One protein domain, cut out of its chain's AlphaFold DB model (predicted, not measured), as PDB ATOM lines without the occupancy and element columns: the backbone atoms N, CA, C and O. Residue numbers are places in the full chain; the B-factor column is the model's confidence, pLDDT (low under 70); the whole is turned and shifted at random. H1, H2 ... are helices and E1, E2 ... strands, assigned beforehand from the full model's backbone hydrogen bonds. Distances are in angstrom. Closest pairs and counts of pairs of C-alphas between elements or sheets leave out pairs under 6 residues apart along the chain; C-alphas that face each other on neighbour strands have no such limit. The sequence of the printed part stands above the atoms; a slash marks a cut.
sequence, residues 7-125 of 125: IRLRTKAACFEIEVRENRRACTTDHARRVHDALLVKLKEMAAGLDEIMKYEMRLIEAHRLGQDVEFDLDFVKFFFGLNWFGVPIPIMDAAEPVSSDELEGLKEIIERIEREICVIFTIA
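AT A GLANCE: This is residues 7 to 125 of the 125 residues of an uncharacterized protein of Hyphomicrobiales bacterium (UniProt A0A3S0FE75). A rod is built along one long helix, H2, with H1 and H3 folded back along different parts of it. H4 packs beside H1, and the small sheet of E1 and E2 lies near H4 and residues 34 to 42 of H2, while H3 covers the other end of H2. The printed part has 119 residues with four named helices and two named strands, in the order H1 H2 H3 E1 H4 E2; the sheet is parallel and the class is mostly helix. It is loose, with a radius of gyration of the C-alphas of 17.2 A and spans of 59 by 24 by 20 A.

HOW THE PARTS SIT: E1, residues 89 to 93, and E2, residues 121 to 124, are parallel neighbours at 32 degrees, with N 90 and O 121 at 2.8 A and N 123 and O 90 at 2.9 A, within hydrogen-bond range. With H4, residues 105 to 118, they form a strand-helix-strand unit, two parallel neighbour strands with a helix between, and its crossover is right-handed. The closest C-alphas of E1 and H2, residues 30 to 65, are those of Ile 92 and Ala 38, 5.5 A apart. H1, residues 7 to 26, touches H2 in a helical hairpin at a shallow tilt of 15 degrees, closest at the C-alphas of Arg 24 and Arg 33, 5.7 A. H1 also touches H4, opposite ways at a shallow tilt of 1 degree, closest at the C-alphas of Leu 9 and Ile 118, 6.6 A. H3, residues 71 to 85, forms a helical hairpin with H2, touching its residues 46 to 60 alone, closest at the C-alphas of Glu 57 and Leu 74, 6.4 A. H1 and H3 are apart. Every O i to N i+4 pair is within hydrogen-bond range in H2 and H4, against 15 of 16 in H1 and 10 of 11 in H3.

IN THESE COORDINATES: H2 is 52.1 A long, H1 29.8 A, H3 22.1 A and H4 19.7 A; E1 is 11.8 A and E2 10.2 A. H1 begins at C-alpha 7 (222.355, 203.317, 150.366), and E2 ends at C-alpha 124 (229.681, 185.301, 169.563).

THE WHOLE: The C-alphas farthest apart, of Gly 67 and Ser 100, are 58.9 A apart. The printed part has no cut; the link from E1 to H4 is long, and the others are tight. pLDDT is under 70 at residues 94 to 101 and at residue 125, the chain's last.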
ATOM      1  N   ILE A   7     221.233 202.370 150.255       87.12
ATOM      2  CA  ILE A   7     222.355 203.317 150.366       87.12
ATOM      3  C   ILE A   7     222.671 203.636 151.829       87.12
ATOM      4  O   ILE A   7     223.824 203.560 152.247       87.12
ATOM      5  N   ARG A   8     221.662 203.986 152.637       88.75
ATOM      6  CA  ARG A   8     221.884 204.329 154.051       88.75
ATOM      7  C   ARG A   8     222.452 203.142 154.821       88.75
ATOM      8  O   ARG A   8     223.375 203.309 155.616       88.75
ATOM      9  N   LEU A   9     221.898 201.959 154.577       89.50
ATOM     10  CA  LEU A   9     222.323 200.713 155.196       89.50
ATOM     11  C   LEU A   9     223.765 200.359 154.805       89.50
ATOM     12  O   LEU A   9     224.577 200.036 155.669       89.50
ATOM     13  N   ARG A  10     224.114 200.531 153.526       92.25
ATOM     14  CA  ARG A  10     225.462 200.317 152.990       92.25
ATOM     15  C   ARG A  10     226.493 201.263 153.593       92.25
ATOM     16  O   ARG A  10     227.586 200.822 153.954       92.25
ATOM     17  N   THR A  11     226.142 202.539 153.738       93.06
ATOM     18  CA  THR A  11     226.991 203.541 154.396       93.06
ATOM     19  C   THR A  11     227.237 203.174 155.856       93.06
ATOM     20  O   THR A  11     228.379 203.200 156.302       93.06
ATOM     21  N   LYS A  12     226.197 202.768 156.594       93.81
ATOM     22  CA  LYS A  12     226.356 202.334 157.989       93.81
ATOM     23  C   LYS A  12     227.226 201.085 158.120       93.81
ATOM     24  O   LYS A  12     228.114 201.072 158.965       93.81
ATOM     25  N   ALA A  13     227.027 200.078 157.266       93.12
ATOM     26  CA  ALA A  13     227.881 198.891 157.242       93.12
ATOM     27  C   ALA A  13     229.359 199.265 157.017       93.12
ATOM     28  O   ALA A  13     230.231 198.773 157.727       93.12
ATOM     29  N   ALA A  14     229.638 200.210 156.110       94.56
ATOM     30  CA  ALA A  14     230.993 200.714 155.884       94.56
ATOM     31  C   ALA A  14     231.578 201.446 157.108       94.56
ATOM     32  O   ALA A  14     232.757 201.275 157.411       94.56
ATOM     33  N   CYS A  15     230.774 202.240 157.823       96.31
ATOM     34  CA  CYS A  15     231.206 202.876 159.071       96.31
ATOM     35  C   CYS A  15     231.576 201.829 160.128       96.31
ATOM     36  O   CYS A  15     232.661 201.906 160.700       96.31
ATOM     37  N   PHE A  16     230.735 200.809 160.323       96.81
ATOM     38  CA  PHE A  16     231.033 199.729 161.261       96.81
ATOM     39  C   PHE A  16     232.278 198.936 160.862       96.81
ATOM     40  O   PHE A  16     233.084 198.617 161.726       96.81
ATOM     41  N   GLU A  17     232.516 198.683 159.569       96.81
ATOM     42  CA  GLU A  17     233.772 198.055 159.136       96.81
ATOM     43  C   GLU A  17     235.010 198.847 159.580       96.81
ATOM     44  O   GLU A  17     236.016 198.248 159.961       96.81
ATOM     45  N   ILE A  18     234.962 200.181 159.517       97.25
ATOM     46  CA  ILE A  18     236.065 201.037 159.970       97.25
ATOM     47  C   ILE A  18     236.226 200.911 161.486       97.25
ATOM     48  O   ILE A  18     237.334 200.659 161.955       97.25
ATOM     49  N   GLU A  19     235.133 201.019 162.241       97.00
ATOM     50  CA  GLU A  19     235.153 200.911 163.703       97.00
ATOM     51  C   GLU A  19     235.706 199.560 164.177       97.00
ATOM     52  O   GLU A  19     236.590 199.524 165.032       97.00
ATOM     53  N   VAL A  20     235.270 198.452 163.568       96.19
ATOM     54  CA  VAL A  20     235.770 197.106 163.887       96.19
ATOM     55  C   VAL A  20     237.256 196.981 163.545       96.19
ATOM     56  O   VAL A  20     238.009 196.380 164.308       96.19
ATOM     57  N   ARG A  21     237.727 197.564 162.431       96.75
ATOM     58  CA  ARG A  21     239.162 197.556 162.083       96.75
ATOM     59  C   ARG A  21     240.004 198.340 163.082       96.75
ATOM     60  O   ARG A  21     241.099 197.886 163.407       96.75
ATOM     61  N   GLU A  22     239.528 199.491 163.548       95.81
ATOM     62  CA  GLU A  22     240.241 200.270 164.561       95.81
ATOM     63  C   GLU A  22     240.231 199.557 165.917       95.81
ATOM     64  O   GLU A  22     241.285 199.442 166.540       95.81
ATOM     65  N   ASN A  23     239.100 198.974 166.332       93.88
ATOM     66  CA  ASN A  23     239.027 198.191 167.569       93.88
ATOM     67  C   ASN A  23     239.976 196.980 167.528       93.88
ATOM     68  O   ASN A  23     240.790 196.788 168.430       93.88
ATOM     69  N   ARG A  24     240.004 196.263 166.396       93.44
ATOM     70  CA  ARG A  24     240.916 195.136 166.150       93.44
ATOM     71  C   ARG A  24     242.394 195.496 166.338       93.44
ATOM     72  O   ARG A  24     243.186 194.638 166.727       93.44
ATOM     73  N   ARG A  25     242.808 196.730 166.021       92.94
ATOM     74  CA  ARG A  25     244.212 197.166 166.167       92.94
ATOM     75  C   ARG A  25     244.654 197.247 167.626       92.94
ATOM     76  O   ARG A  25     245.845 197.100 167.881       92.94
ATOM     77  N   ALA A  26     243.720 197.458 168.551       89.75
ATOM     78  CA  ALA A  26     243.997 197.499 169.983       89.75
ATOM     79  C   ALA A  26     244.087 196.099 170.623       89.75
ATOM     80  O   ALA A  26     244.599 195.974 171.732       89.75
ATOM     81  N   CYS A  27     243.635 195.042 169.936       88.81
ATOM     82  CA  CYS A  27     243.645 193.679 170.469       88.81
ATOM     83  C   CYS A  27     245.064 193.113 170.620       88.81
ATOM     84  O   CYS A  27     245.875 193.145 169.677       88.81
ATOM     85  N   THR A  28     245.332 192.502 171.777       87.25
ATOM     86  CA  THR A  28     246.631 191.885 172.073       87.25
ATOM     87  C   THR A  28     246.655 190.387 171.783       87.25
ATOM     88  O   THR A  28     247.708 189.869 171.410       87.25
ATOM     89  N   THR A  29     245.505 189.710 171.850       85.88
ATOM     90  CA  THR A  29     245.400 188.274 171.569       85.88
ATOM     91  C   THR A  29     244.998 187.962 170.125       85.88
ATOM     92  O   THR A  29     244.215 188.669 169.484       85.88
ATOM     93  N   ASP A  30     245.516 186.846 169.601       87.88
ATOM     94  CA  ASP A  30     245.143 186.342 168.274       87.88
ATOM     95  C   ASP A  30     243.681 185.913 168.216       87.88
ATOM     96  O   ASP A  30     243.026 186.078 167.190       87.88
ATOM     97  N   HIS A  31     243.151 185.398 169.324       84.25
ATOM     98  CA  HIS A  31     241.751 185.025 169.418       84.25
ATOM     99  C   HIS A  31     240.834 186.243 169.244       84.25
ATOM    100  O   HIS A  31     239.990 186.229 168.349       84.25
ATOM    101  N   ALA A  32     241.040 187.329 170.001       86.06
ATOM    102  CA  ALA A  32     240.241 188.546 169.848       86.06
ATOM    103  C   ALA A  32     240.305 189.088 168.410       86.06
ATOM    104  O   ALA A  32     239.280 189.451 167.832       86.06
ATOM    105  N   ARG A  33     241.486 189.057 167.776       90.62
ATOM    106  CA  ARG A  33     241.645 189.441 166.362       90.62
ATOM    107  C   ARG A  33     240.826 188.566 165.412       90.62
ATOM    108  O   ARG A  33     240.240 189.111 164.481       90.62
ATOM    109  N   ARG A  34     240.737 187.251 165.652       89.75
ATOM    110  CA  ARG A  34     239.905 186.336 164.849       89.75
ATOM    111  C   ARG A  34     238.417 186.664 164.949       89.75
ATOM    112  O   ARG A  34     237.751 186.660 163.919       89.75
ATOM    113  N   VAL A  35     237.908 187.002 166.139       89.69
ATOM    114  CA  VAL A  35     236.497 187.413 166.312       89.69
ATOM    115  C   VAL A  35     236.197 188.666 165.486       89.69
ATOM    116  O   VAL A  35     235.208 188.719 164.753       89.69
ATOM    117  N   HIS A  36     237.088 189.658 165.544       93.56
ATOM    118  CA  HIS A  36     236.974 190.869 164.731       93.56
ATOM    119  C   HIS A  36     237.026 190.563 163.236       93.56
ATOM    120  O   HIS A  36     236.220 191.087 162.472       93.56
ATOM    121  N   ASP A  37     237.965 189.715 162.810       94.12
ATOM    122  CA  ASP A  37     238.095 189.314 161.410       94.12
ATOM    123  C   ASP A  37     236.827 188.622 160.905       94.12
ATOM    124  O   ASP A  37     236.379 188.910 159.795       94.12
ATOM    125  N   ALA A  38     236.198 187.782 161.724       92.94
ATOM    126  CA  ALA A  38     234.947 187.133 161.366       92.94
ATOM    127  C   ALA A  38     233.784 188.130 161.232       92.94
ATOM    128  O   ALA A  38     233.047 188.079 160.244       92.94
ATOM    129  N   LEU A  39     233.661 189.097 162.151       93.88
ATOM    130  CA  LEU A  39     232.682 190.179 162.006       93.88
ATOM    131  C   LEU A  39     232.944 191.009 160.738       93.88
ATOM    132  O   LEU A  39     232.011 191.327 160.002       93.88
ATOM    133  N   LEU A  40     234.208 191.317 160.432       95.88
ATOM    134  CA  LEU A  40     234.581 192.027 159.204       95.88
ATOM    135  C   LEU A  40     234.209 191.248 157.942       95.88
ATOM    136  O   LEU A  40     233.803 191.862 156.957       95.88
ATOM    137  N   VAL A  41     234.343 189.920 157.946       95.06
ATOM    138  CA  VAL A  41     233.882 189.076 156.834       95.06
ATOM    139  C   VAL A  41     232.371 189.216 156.660       95.06
ATOM    140  O   VAL A  41     231.923 189.481 155.547       95.06
ATOM    141  N   LYS A  42     231.588 189.147 157.745       93.62
ATOM    142  CA  LYS A  42     230.128 189.311 157.671       93.62
ATOM    143  C   LYS A  42     229.693 190.691 157.198       93.62
ATOM    144  O   LYS A  42     228.813 190.788 156.346       93.62
ATOM    145  N   LEU A  43     230.336 191.754 157.673       94.44
ATOM    146  CA  LEU A  43     230.052 193.109 157.195       94.44
ATOM    147  C   LEU A  43     230.371 193.270 155.701       94.44
ATOM    148  O   LEU A  43     229.592 193.895 154.981       94.44
ATOM    149  N   LYS A  44     231.445 192.641 155.205       94.56
ATOM    150  CA  LYS A  44     231.778 192.630 153.771       94.56
ATOM    151  C   LYS A  44     230.780 191.835 152.934       94.56
ATOM    152  O   LYS A  44     230.417 192.282 151.849       94.56
ATOM    153  N   GLU A  45     230.333 190.676 153.416       92.81
ATOM    154  CA  GLU A  45     229.276 189.884 152.770       92.81
ATOM    155  C   GLU A  45     227.981 190.704 152.655       92.81
ATOM    156  O   GLU A  45     227.378 190.776 151.582       92.81
ATOM    157  N   MET A  46     227.598 191.395 153.735       91.56
ATOM    158  CA  MET A  46     226.444 192.293 153.756       91.56
ATOM    159  C   MET A  46     226.611 193.444 152.762       91.56
ATOM    160  O   MET A  46     225.713 193.715 151.966       91.56
ATOM    161  N   ALA A  47     227.769 194.104 152.779       92.56
ATOM    162  CA  ALA A  47     228.102 195.195 151.874       92.56
ATOM    163  C   ALA A  47     228.017 194.772 150.400       92.56
ATOM    164  O   ALA A  47     227.418 195.488 149.603       92.56
ATOM    165  N   ALA A  48     228.547 193.596 150.051       92.19
ATOM    166  CA  ALA A  48     228.463 193.057 148.698       92.19
ATOM    167  C   ALA A  48     227.008 192.784 148.279       92.19
ATOM    168  O   ALA A  48     226.612 193.145 147.172       92.19
ATOM    169  N   GLY A  49     226.190 192.209 149.169       90.56
ATOM    170  CA  GLY A  49     224.763 192.002 148.906       90.56
ATOM    171  C   GLY A  49     224.006 193.314 148.672       90.56
ATOM    172  O   GLY A  49     223.196 193.409 147.751       90.56
ATOM    173  N   LEU A  50     224.315 194.349 149.456       90.94
ATOM    174  CA  LEU A  50     223.750 195.691 149.284       90.94
ATOM    175  C   LEU A  50     224.188 196.342 147.968       90.94
ATOM    176  O   LEU A  50     223.362 196.958 147.301       90.94
ATOM    177  N   ASP A  51     225.453 196.185 147.576       91.88
ATOM    178  CA  ASP A  51     225.974 196.712 146.310       91.88
ATOM    179  C   ASP A  51     225.264 196.064 145.105       91.88
ATOM    180  O   ASP A  51     224.938 196.751 144.133       91.88
ATOM    181  N   GLU A  52     224.954 194.765 145.170       90.38
ATOM    182  CA  GLU A  52     224.146 194.094 144.145       90.38
ATOM    183  C   GLU A  52     222.708 194.621 144.112       90.38
ATOM    184  O   GLU A  52     222.200 194.951 143.038       90.38
ATOM    185  N   ILE A  53     222.063 194.796 145.268       89.56
ATOM    186  CA  ILE A  53     220.702 195.355 145.340       89.56
ATOM    187  C   ILE A  53     220.650 196.761 144.776       89.56
ATOM    188  O   ILE A  53     219.751 197.054 143.995       89.56
ATOM    189  N   MET A  54     221.628 197.610 145.091       89.19
ATOM    190  CA  MET A  54     221.696 198.955 144.528       89.19
ATOM    191  C   MET A  54     221.736 198.924 142.996       89.19
ATOM    192  O   MET A  54     221.054 199.722 142.352       89.19
ATOM    193  N   LYS A  55     222.476 197.984 142.390       89.19
ATOM    194  CA  LYS A  55     222.483 197.812 140.927       89.19
ATOM    195  C   LYS A  55     221.101 197.418 140.400       89.19
ATOM    196  O   LYS A  55     220.689 197.945 139.367       89.19
ATOM    197  N   TYR A  56     220.394 196.515 141.080       88.19
ATOM    198  CA  TYR A  56     219.030 196.124 140.703       88.19
ATOM    199  C   TYR A  56     218.036 197.278 140.863       88.19
ATOM    200  O   TYR A  56     217.308 197.578 139.920       88.19
ATOM    201  N   GLU A  57     218.057 197.984 141.994       86.25
ATOM    202  CA  GLU A  57     217.214 199.156 142.246       86.25
ATOM    203  C   GLU A  57     217.428 200.233 141.181       86.25
ATOM    204  O   GLU A  57     216.459 200.755 140.639       86.25
ATOM    205  N   MET A  58     218.680 200.530 140.811       87.31
ATOM    206  CA  MET A  58     218.977 201.496 139.748       87.31
ATOM    207  C   MET A  58     218.376 201.088 138.397       87.31
ATOM    208  O   MET A  58     217.858 201.944 137.682       87.31
ATOM    209  N   ARG A  59     218.413 199.794 138.047       88.31
ATOM    210  CA  ARG A  59     217.787 199.288 136.813       88.31
ATOM    211  C   ARG A  59     216.267 199.422 136.854       88.31
ATOM    212  O   ARG A  59     215.679 199.843 135.864       88.31
ATOM    213  N   LEU A  60     215.649 199.098 137.987       87.31
ATOM    214  CA  LEU A  60     214.200 199.195 138.169       87.31
ATOM    215  C   LEU A  60     213.726 200.656 138.177       87.31
ATOM    216  O   LEU A  60     212.717 200.971 137.559       87.31
ATOM    217  N   ILE A  61     214.487 201.575 138.777       85.38
ATOM    218  CA  ILE A  61     214.211 203.019 138.709       85.38
ATOM    219  C   ILE A  61     214.225 203.509 137.256       85.38
ATOM    220  O   ILE A  61     213.365 204.295 136.864       85.38
ATOM    221  N   GLU A  62     215.181 203.052 136.446       90.62
ATOM    222  CA  GLU A  62     215.237 203.423 135.030       90.62
ATOM    223  C   GLU A  62     214.073 202.818 134.229       90.62
ATOM    224  O   GLU A  62     213.428 203.520 133.455       90.62
ATOM    225  N   ALA A  63     213.729 201.553 134.473       88.25
ATOM    226  CA  ALA A  63     212.542 200.915 133.903       88.25
ATOM    227  C   ALA A  63     211.246 201.673 134.249       88.25
ATOM    228  O   ALA A  63     210.425 201.935 133.367       88.25
ATOM    229  N   HIS A  64     211.098 202.106 135.504       88.06
ATOM    230  CA  HIS A  64     209.965 202.918 135.944       88.06
ATOM    231  C   HIS A  64     209.884 204.256 135.205       88.06
ATOM    232  O   HIS A  64     208.811 204.659 134.759       88.06
ATOM    233  N   ARG A  65     211.025 204.934 135.013       89.19
ATOM    234  CA  ARG A  65     211.095 206.176 134.221       89.19
ATOM    235  C   ARG A  65     210.642 205.981 132.776       89.19
ATOM    236  O   ARG A  65     210.108 206.914 132.185       89.19
ATOM    237  N   LEU A  66     210.830 204.784 132.225       93.69
ATOM    238  CA  LEU A  66     210.359 204.393 130.896       93.69
ATOM    239  C   LEU A  66     208.887 203.933 130.883       93.69
ATOM    240  O   LEU A  66     208.400 203.479 129.850       93.69
ATOM    241  N   GLY A  67     208.170 204.065 132.004       91.06
ATOM    242  CA  GLY A  67     206.745 203.755 132.128       91.06
ATOM    243  C   GLY A  67     206.434 202.296 132.459       91.06
ATOM    244  O   GLY A  67     205.285 201.885 132.314       91.06
ATOM    245  N   GLN A  68     207.426 201.502 132.876       90.56
ATOM    246  CA  GLN A  68     207.194 200.133 133.341       90.56
ATOM    247  C   GLN A  68     206.684 200.128 134.791       90.56
ATOM    248  O   GLN A  68     207.118 200.927 135.626       90.56
ATOM    249  N   ASP A  69     205.769 199.208 135.090       89.88
ATOM    250  CA  ASP A  69     205.344 198.922 136.460       89.88
ATOM    251  C   ASP A  69     206.357 197.974 137.115       89.88
ATOM    252  O   ASP A  69     206.608 196.886 136.602       89.88
ATOM    253  N   VAL A  70     206.984 198.426 138.202       87.31
ATOM    254  CA  VAL A  70     208.110 197.750 138.876       87.31
ATOM    255  C   VAL A  70     208.005 197.812 140.402       87.31
ATOM    256  O   VAL A  70     208.959 197.470 141.104       87.31
ATOM    257  N   GLU A  71     206.887 198.312 140.941       82.12
ATOM    258  CA  GLU A  71     206.751 198.562 142.383       82.12
ATOM    259  C   GLU A  71     206.891 197.257 143.180       82.12
ATOM    260  O   GLU A  71     207.664 197.185 144.137       82.12
ATOM    261  N   PHE A  72     206.257 196.184 142.694       84.06
ATOM    262  CA  PHE A  72     206.395 194.844 143.261       84.06
ATOM    263  C   PHE A  72     207.842 194.328 143.230       84.06
ATOM    264  O   PHE A  72     208.315 193.778 144.224       84.06
ATOM    265  N   ASP A  73     208.562 194.515 142.121       84.56
ATOM    266  CA  ASP A  73     209.940 194.027 141.975       84.56
ATOM    267  C   ASP A  73     210.899 194.743 142.935       84.56
ATOM    268  O   ASP A  73     211.769 194.114 143.545       84.56
ATOM    269  N   LEU A  74     210.720 196.058 143.110       78.56
ATOM    270  CA  LEU A  74     211.499 196.859 144.058       78.56
ATOM    271  C   LEU A  74     211.293 196.383 145.499       78.56
ATOM    272  O   LEU A  74     212.267 196.254 146.248       78.56
ATOM    273  N   ASP A  75     210.051 196.105 145.888       81.62
ATOM    274  CA  ASP A  75     209.741 195.599 147.223       81.62
ATOM    275  C   ASP A  75     210.243 194.165 147.424       81.62
ATOM    276  O   ASP A  75     210.802 193.840 148.477       81.62
ATOM    277  N   PHE A  76     210.126 193.320 146.400       83.62
ATOM    278  CA  PHE A  76     210.566 191.929 146.448       83.62
ATOM    279  C   PHE A  76     212.082 191.799 146.664       83.62
ATOM    280  O   PHE A  76     212.526 191.022 147.514       83.62
ATOM    281  N   VAL A  77     212.892 192.594 145.954       80.75
ATOM    282  CA  VAL A  77     214.359 192.574 146.099       80.75
ATOM    283  C   VAL A  77     214.784 192.968 147.520       80.75
ATOM    284  O   VAL A  77     215.642 192.314 148.121       80.75
ATOM    285  N   LYS A  78     214.158 194.003 148.093       79.19
ATOM    286  CA  LYS A  78     214.437 194.452 149.468       79.19
ATOM    287  C   LYS A  78     214.023 193.410 150.501       79.19
ATOM    288  O   LYS A  78     214.757 193.162 151.459       79.19
ATOM    289  N   PHE A  79     212.865 192.786 150.296       82.88
ATOM    290  CA  PHE A  79     212.365 191.724 151.159       82.88
ATOM    291  C   PHE A  79     213.328 190.532 151.206       82.88
ATOM    292  O   PHE A  79     213.681 190.069 152.291       82.88
ATOM    293  N   PHE A  80     213.814 190.074 150.049       79.94
ATOM    294  CA  PHE A  80     214.713 188.921 149.981       79.94
ATOM    295  C   PHE A  80     216.058 189.175 150.674       79.94
ATOM    296  O   PHE A  80     216.589 188.297 151.353       79.94
ATOM    297  N   PHE A  81     216.603 190.387 150.562       82.25
ATOM    298  CA  PHE A  81     217.776 190.762 151.348       82.25
ATOM    299  C   PHE A  81     217.495 190.703 152.845       82.25
ATOM    300  O   PHE A  81     218.284 190.139 153.601       82.25
ATOM    301  N   GLY A  82     216.349 191.249 153.258       81.56
ATOM    302  CA  GLY A  82     215.961 191.279 154.656       81.56
ATOM    303  C   GLY A  82     215.843 189.892 155.284       81.56
ATOM    304  O   GLY A  82     216.285 189.718 156.412       81.56
ATOM    305  N   LEU A  83     215.356 188.892 154.542       81.81
ATOM    306  CA  LEU A  83     215.284 187.505 155.021       81.81
ATOM    307  C   LEU A  83     216.645 186.903 155.391       81.81
ATOM    308  O   LEU A  83     216.707 186.035 156.256       81.81
ATOM    309  N   ASN A  84     217.724 187.337 154.738       79.75
ATOM    310  CA  ASN A  84     219.058 186.775 154.958       79.75
ATOM    311  C   ASN A  84     219.830 187.470 156.089       79.75
ATOM    312  O   ASN A  84     220.794 186.904 156.598       79.75
ATOM    313  N   TRP A  85     219.436 188.690 156.463       85.81
ATOM    314  CA  TRP A  85     220.212 189.546 157.370       85.81
ATOM    315  C   TRP A  85     219.451 190.009 158.612       85.81
ATOM    316  O   TRP A  85     220.082 190.396 159.594       85.81
ATOM    317  N   PHE A  86     218.118 189.989 158.590       85.25
ATOM    318  CA  PHE A  86     217.285 190.497 159.677       85.25
ATOM    319  C   PHE A  86     216.460 189.384 160.319       85.25
ATOM    320  O   PHE A  86     215.963 188.482 159.651       85.25
ATOM    321  N   GLY A  87     216.258 189.492 161.633       75.81
ATOM    322  CA  GLY A  87     215.348 188.619 162.381       75.81
ATOM    323  C   GLY A  87     215.919 187.260 162.793       75.81
ATOM    324  O   GLY A  87     215.218 186.503 163.458       75.81
ATOM    325  N   VAL A  88     217.178 186.966 162.460       81.44
ATOM    326  CA  VAL A  88     217.894 185.764 162.911       81.44
ATOM    327  C   VAL A  88     219.304 186.117 163.394       81.44
ATOM    328  O   VAL A  88     219.985 186.899 162.729       81.44
ATOM    329  N   PRO A  89     219.757 185.553 164.530       87.44
ATOM    330  CA  PRO A  89     221.139 185.688 164.976       87.44
ATOM    331  C   PRO A  89     222.131 185.089 163.973       87.44
ATOM    332  O   PRO A  89     221.967 183.952 163.528       87.44
ATOM    333  N   ILE A  90     223.177 185.846 163.644       89.56
ATOM    334  CA  ILE A  90     224.260 185.438 162.751       89.56
ATOM    335  C   ILE A  90     225.502 185.147 163.603       89.56
ATOM    336  O   ILE A  90     226.106 186.084 164.137       89.56
ATOM    337  N   PRO A  91     225.920 183.878 163.729       87.81
ATOM    338  CA  PRO A  91     227.120 183.544 164.478       87.81
ATOM    339  C   PRO A  91     228.366 184.044 163.738       87.81
ATOM    340  O   PRO A  91     228.527 183.816 162.536       87.81
ATOM    341  N   ILE A  92     229.255 184.724 164.465       87.00
ATOM    342  CA  ILE A  92     230.573 185.139 163.961       87.00
ATOM    343  C   ILE A  92     231.707 184.228 164.448       87.00
ATOM    344  O   ILE A  92     232.792 184.269 163.883       87.00
ATOM    345  N   MET A  93     231.480 183.364 165.441       77.25
ATOM    346  CA  MET A  93     232.449 182.355 165.889       77.25
ATOM    347  C   MET A  93     231.757 181.273 166.734       77.25
ATOM    348  O   MET A  93     230.732 181.577 167.339       77.25
ATOM    349  N   ASP A  94     232.331 180.064 166.781       59.03
ATOM    350  CA  ASP A  94     231.962 178.980 167.707       59.03
ATOM    351  C   ASP A  94     232.822 179.036 168.990       59.03
ATOM    352  O   ASP A  94     234.057 179.080 168.902       59.03
ATOM    353  N   ALA A  95     232.200 178.987 170.176       53.72
ATOM    354  CA  ALA A  95     232.877 178.962 171.477       53.72
ATOM    355  C   ALA A  95     233.683 177.681 171.670       53.72
ATOM    356  O   ALA A  95     233.216 176.695 172.241       53.72
ATOM    357  N   ALA A  96     234.939 177.704 171.246       55.19
ATOM    358  CA  ALA A  96     235.917 176.717 171.686       55.19
ATOM    359  C   ALA A  96     236.870 177.271 172.759       55.19
ATOM    360  O   ALA A  96     237.439 176.490 173.519       55.19
ATOM    361  N   GLU A  97     237.039 178.594 172.868       57.59
ATOM    362  CA  GLU A  97     238.027 179.204 173.767       57.59
ATOM    363  C   GLU A  97     237.403 180.339 174.603       57.59
ATOM    364  O   GLU A  97     236.853 181.281 174.031       57.59
ATOM    365  N   PRO A  98     237.478 180.284 175.947       56.78
ATOM    366  CA  PRO A  98     237.013 181.369 176.802       56.78
ATOM    367  C   PRO A  98     237.940 182.585 176.685       56.78
ATOM    368  O   PRO A  98     239.159 182.474 176.825       56.78
ATOM    369  N   VAL A  99     237.349 183.757 176.459       57.84
ATOM    370  CA  VAL A  99     238.053 185.043 176.340       57.84
ATOM    371  C   VAL A  99     237.900 185.830 177.636       57.84
ATOM    372  O   VAL A  99     236.866 185.732 178.304       57.84
ATOM    373  N   SER A 100     238.894 186.646 177.997       62.38
ATOM    374  CA  SER A 100     238.648 187.681 179.001       62.38
ATOM    375  C   SER A 100     237.630 188.677 178.438       62.38
ATOM    376  O   SER A 100     237.727 189.114 177.292       62.38
ATOM    377  N   SER A 101     236.619 189.019 179.239       65.31
ATOM    378  CA  SER A 101     235.538 189.921 178.816       65.31
ATOM    379  C   SER A 101     236.064 191.269 178.306       65.31
ATOM    380  O   SER A 101     235.452 191.867 177.424       65.31
ATOM    381  N   ASP A 102     237.209 191.706 178.829       73.94
ATOM    382  CA  ASP A 102     237.755 193.047 178.645       73.94
ATOM    383  C   ASP A 102     238.279 193.298 177.220       73.94
ATOM    384  O   ASP A 102     238.135 194.402 176.704       73.94
ATOM    385  N   GLU A 103     238.847 192.290 176.542       75.62
ATOM    386  CA  GLU A 103     239.375 192.461 175.173       75.62
ATOM    387  C   GLU A 103     238.280 192.520 174.098       75.62
ATOM    388  O   GLU A 103     238.527 193.007 172.993       75.62
ATOM    389  N   LEU A 104     237.081 192.021 174.405       85.12
ATOM    390  CA  LEU A 104     235.932 192.033 173.496       85.12
ATOM    391  C   LEU A 104     234.909 193.110 173.845       85.12
ATOM    392  O   LEU A 104     233.931 193.248 173.119       85.12
ATOM    393  N   GLU A 105     235.113 193.878 174.914       87.62
ATOM    394  CA  GLU A 105     234.126 194.854 175.374       87.62
ATOM    395  C   GLU A 105     233.816 195.899 174.296       87.62
ATOM    396  O   GLU A 105     232.662 196.080 173.913       87.62
ATOM    397  N   GLY A 106     234.855 196.476 173.683       89.62
ATOM    398  CA  GLY A 106     234.672 197.408 172.569       89.62
ATOM    399  C   GLY A 106     234.003 196.772 171.344       89.62
ATOM    400  O   GLY A 106     233.254 197.439 170.635       89.62
ATOM    401  N   LEU A 107     234.208 195.472 171.106       91.19
ATOM    402  CA  LEU A 107     233.534 194.758 170.023       91.19
ATOM    403  C   LEU A 107     232.049 194.523 170.329       91.19
ATOM    404  O   LEU A 107     231.222 194.664 169.430       91.19
ATOM    405  N   LYS A 108     231.700 194.194 171.579       90.88
ATOM    406  CA  LYS A 108     230.304 194.036 172.013       90.88
ATOM    407  C   LYS A 108     229.530 195.338 171.842       90.88
ATOM    408  O   LYS A 108     228.454 195.311 171.257       90.88
ATOM    409  N   GLU A 109     230.112 196.471 172.233       93.75
ATOM    410  CA  GLU A 109     229.500 197.788 172.017       93.75
ATOM    411  C   GLU A 109     229.227 198.058 170.527       93.75
ATOM    412  O   GLU A 109     228.180 198.597 170.157       93.75
ATOM    413  N   ILE A 110     230.151 197.662 169.642       94.88
ATOM    414  CA  ILE A 110     229.950 197.777 168.192       94.88
ATOM    415  C   ILE A 110     228.813 196.857 167.722       94.88
ATOM    416  O   ILE A 110     227.969 197.297 166.941       94.88
ATOM    417  N   ILE A 111     228.746 195.611 168.204       92.75
ATOM    418  CA  ILE A 111     227.677 194.654 167.867       92.75
ATOM    419  C   ILE A 111     226.304 195.167 168.325       92.75
ATOM    420  O   ILE A 111     225.358 195.158 167.539       92.75
ATOM    421  N   GLU A 112     226.193 195.694 169.543       93.00
ATOM    422  CA  GLU A 112     224.952 196.291 170.055       93.00
ATOM    423  C   GLU A 112     224.516 197.498 169.217       93.00
ATOM    424  O   GLU A 112     223.331 197.693 168.919       93.00
ATOM    425  N   ARG A 113     225.478 198.324 168.787       95.38
ATOM    426  CA  ARG A 113     225.191 199.437 167.880       95.38
ATOM    427  C   ARG A 113     224.728 198.944 166.521       95.38
ATOM    428  O   ARG A 113     223.775 199.516 166.001       95.38
ATOM    429  N   ILE A 114     225.343 197.903 165.965       93.19
ATOM    430  CA  ILE A 114     224.901 197.268 164.719       93.19
ATOM    431  C   ILE A 114     223.440 196.809 164.842       93.19
ATOM    432  O   ILE A 114     222.613 197.175 164.001       93.19
ATOM    433  N   GLU A 115     223.089 196.101 165.913       91.81
ATOM    434  CA  GLU A 115     221.718 195.642 166.158       91.81
ATOM    435  C   GLU A 115     220.737 196.817 166.218       91.81
ATOM    436  O   GLU A 115     219.742 196.855 165.492       91.81
ATOM    437  N   ARG A 116     221.045 197.839 167.017       90.94
ATOM    438  CA  ARG A 116     220.169 199.004 167.177       90.94
ATOM    439  C   ARG A 116     220.034 199.833 165.899       90.94
ATOM    440  O   ARG A 116     218.984 200.418 165.639       90.94
ATOM    441  N   GLU A 117     221.115 199.972 165.141       90.56
ATOM    442  CA  GLU A 117     221.207 200.953 164.063       90.56
ATOM    443  C   GLU A 117     220.893 200.419 162.673       90.56
ATOM    444  O   GLU A 117     220.514 201.224 161.810       90.56
ATOM    445  N   ILE A 118     221.118 199.123 162.455       88.94
ATOM    446  CA  ILE A 118     220.887 198.438 161.181       88.94
ATOM    447  C   ILE A 118     220.139 197.105 161.326       88.94
ATOM    448  O   ILE A 118     219.924 196.448 160.315       88.94
ATOM    449  N   CYS A 119     219.685 196.743 162.533       88.62
ATOM    450  CA  CYS A 119     218.808 195.594 162.802       88.62
ATOM    451  C   CYS A 119     219.405 194.218 162.463       88.62
ATOM    452  O   CYS A 119     218.659 193.258 162.267       88.62
ATOM    453  N   VAL A 120     220.736 194.117 162.411       89.81
ATOM    454  CA  VAL A 120     221.460 192.851 162.231       89.81
ATOM    455  C   VAL A 120     221.939 192.363 163.592       89.81
ATOM    456  O   VAL A 120     222.545 193.126 164.336       89.81
ATOM    457  N   ILE A 121     221.682 191.099 163.917       90.44
ATOM    458  CA  ILE A 121     222.037 190.516 165.214       90.44
ATOM    459  C   ILE A 121     223.239 189.601 164.997       90.44
ATOM    460  O   ILE A 121     223.094 188.531 164.410       90.44
ATOM    461  N   PHE A 122     224.424 190.007 165.454       90.94
ATOM    462  CA  PHE A 122     225.609 189.144 165.453       90.94
ATOM    463  C   PHE A 122     225.796 188.500 166.824       90.94
ATOM    464  O   PHE A 122     225.676 189.172 167.844       90.94
ATOM    465  N   THR A 123     226.127 187.211 166.856       87.31
ATOM    466  CA  THR A 123     226.396 186.488 168.106       87.31
ATOM    467  C   THR A 123     227.792 185.898 168.110       87.31
ATOM    468  O   THR A 123     228.243 185.296 167.135       87.31
ATOM    469  N   ILE A 124     228.467 186.044 169.242       81.38
ATOM    470  CA  ILE A 124     229.681 185.301 169.563       81.38
ATOM    471  C   ILE A 124     229.174 184.079 170.329       81.38
ATOM    472  O   ILE A 124     228.694 184.246 171.451       81.38
ATOM    473  N   ALA A 125     229.120 182.917 169.668       63.09
ATOM    474  CA  ALA A 125     228.663 181.684 170.306       63.09
ATOM    475  C   ALA A 125     229.752 181.141 171.217       63.09
ATOM    476  O   ALA A 125     230.942 181.395 170.911       63.09
TER     477      ALA A 125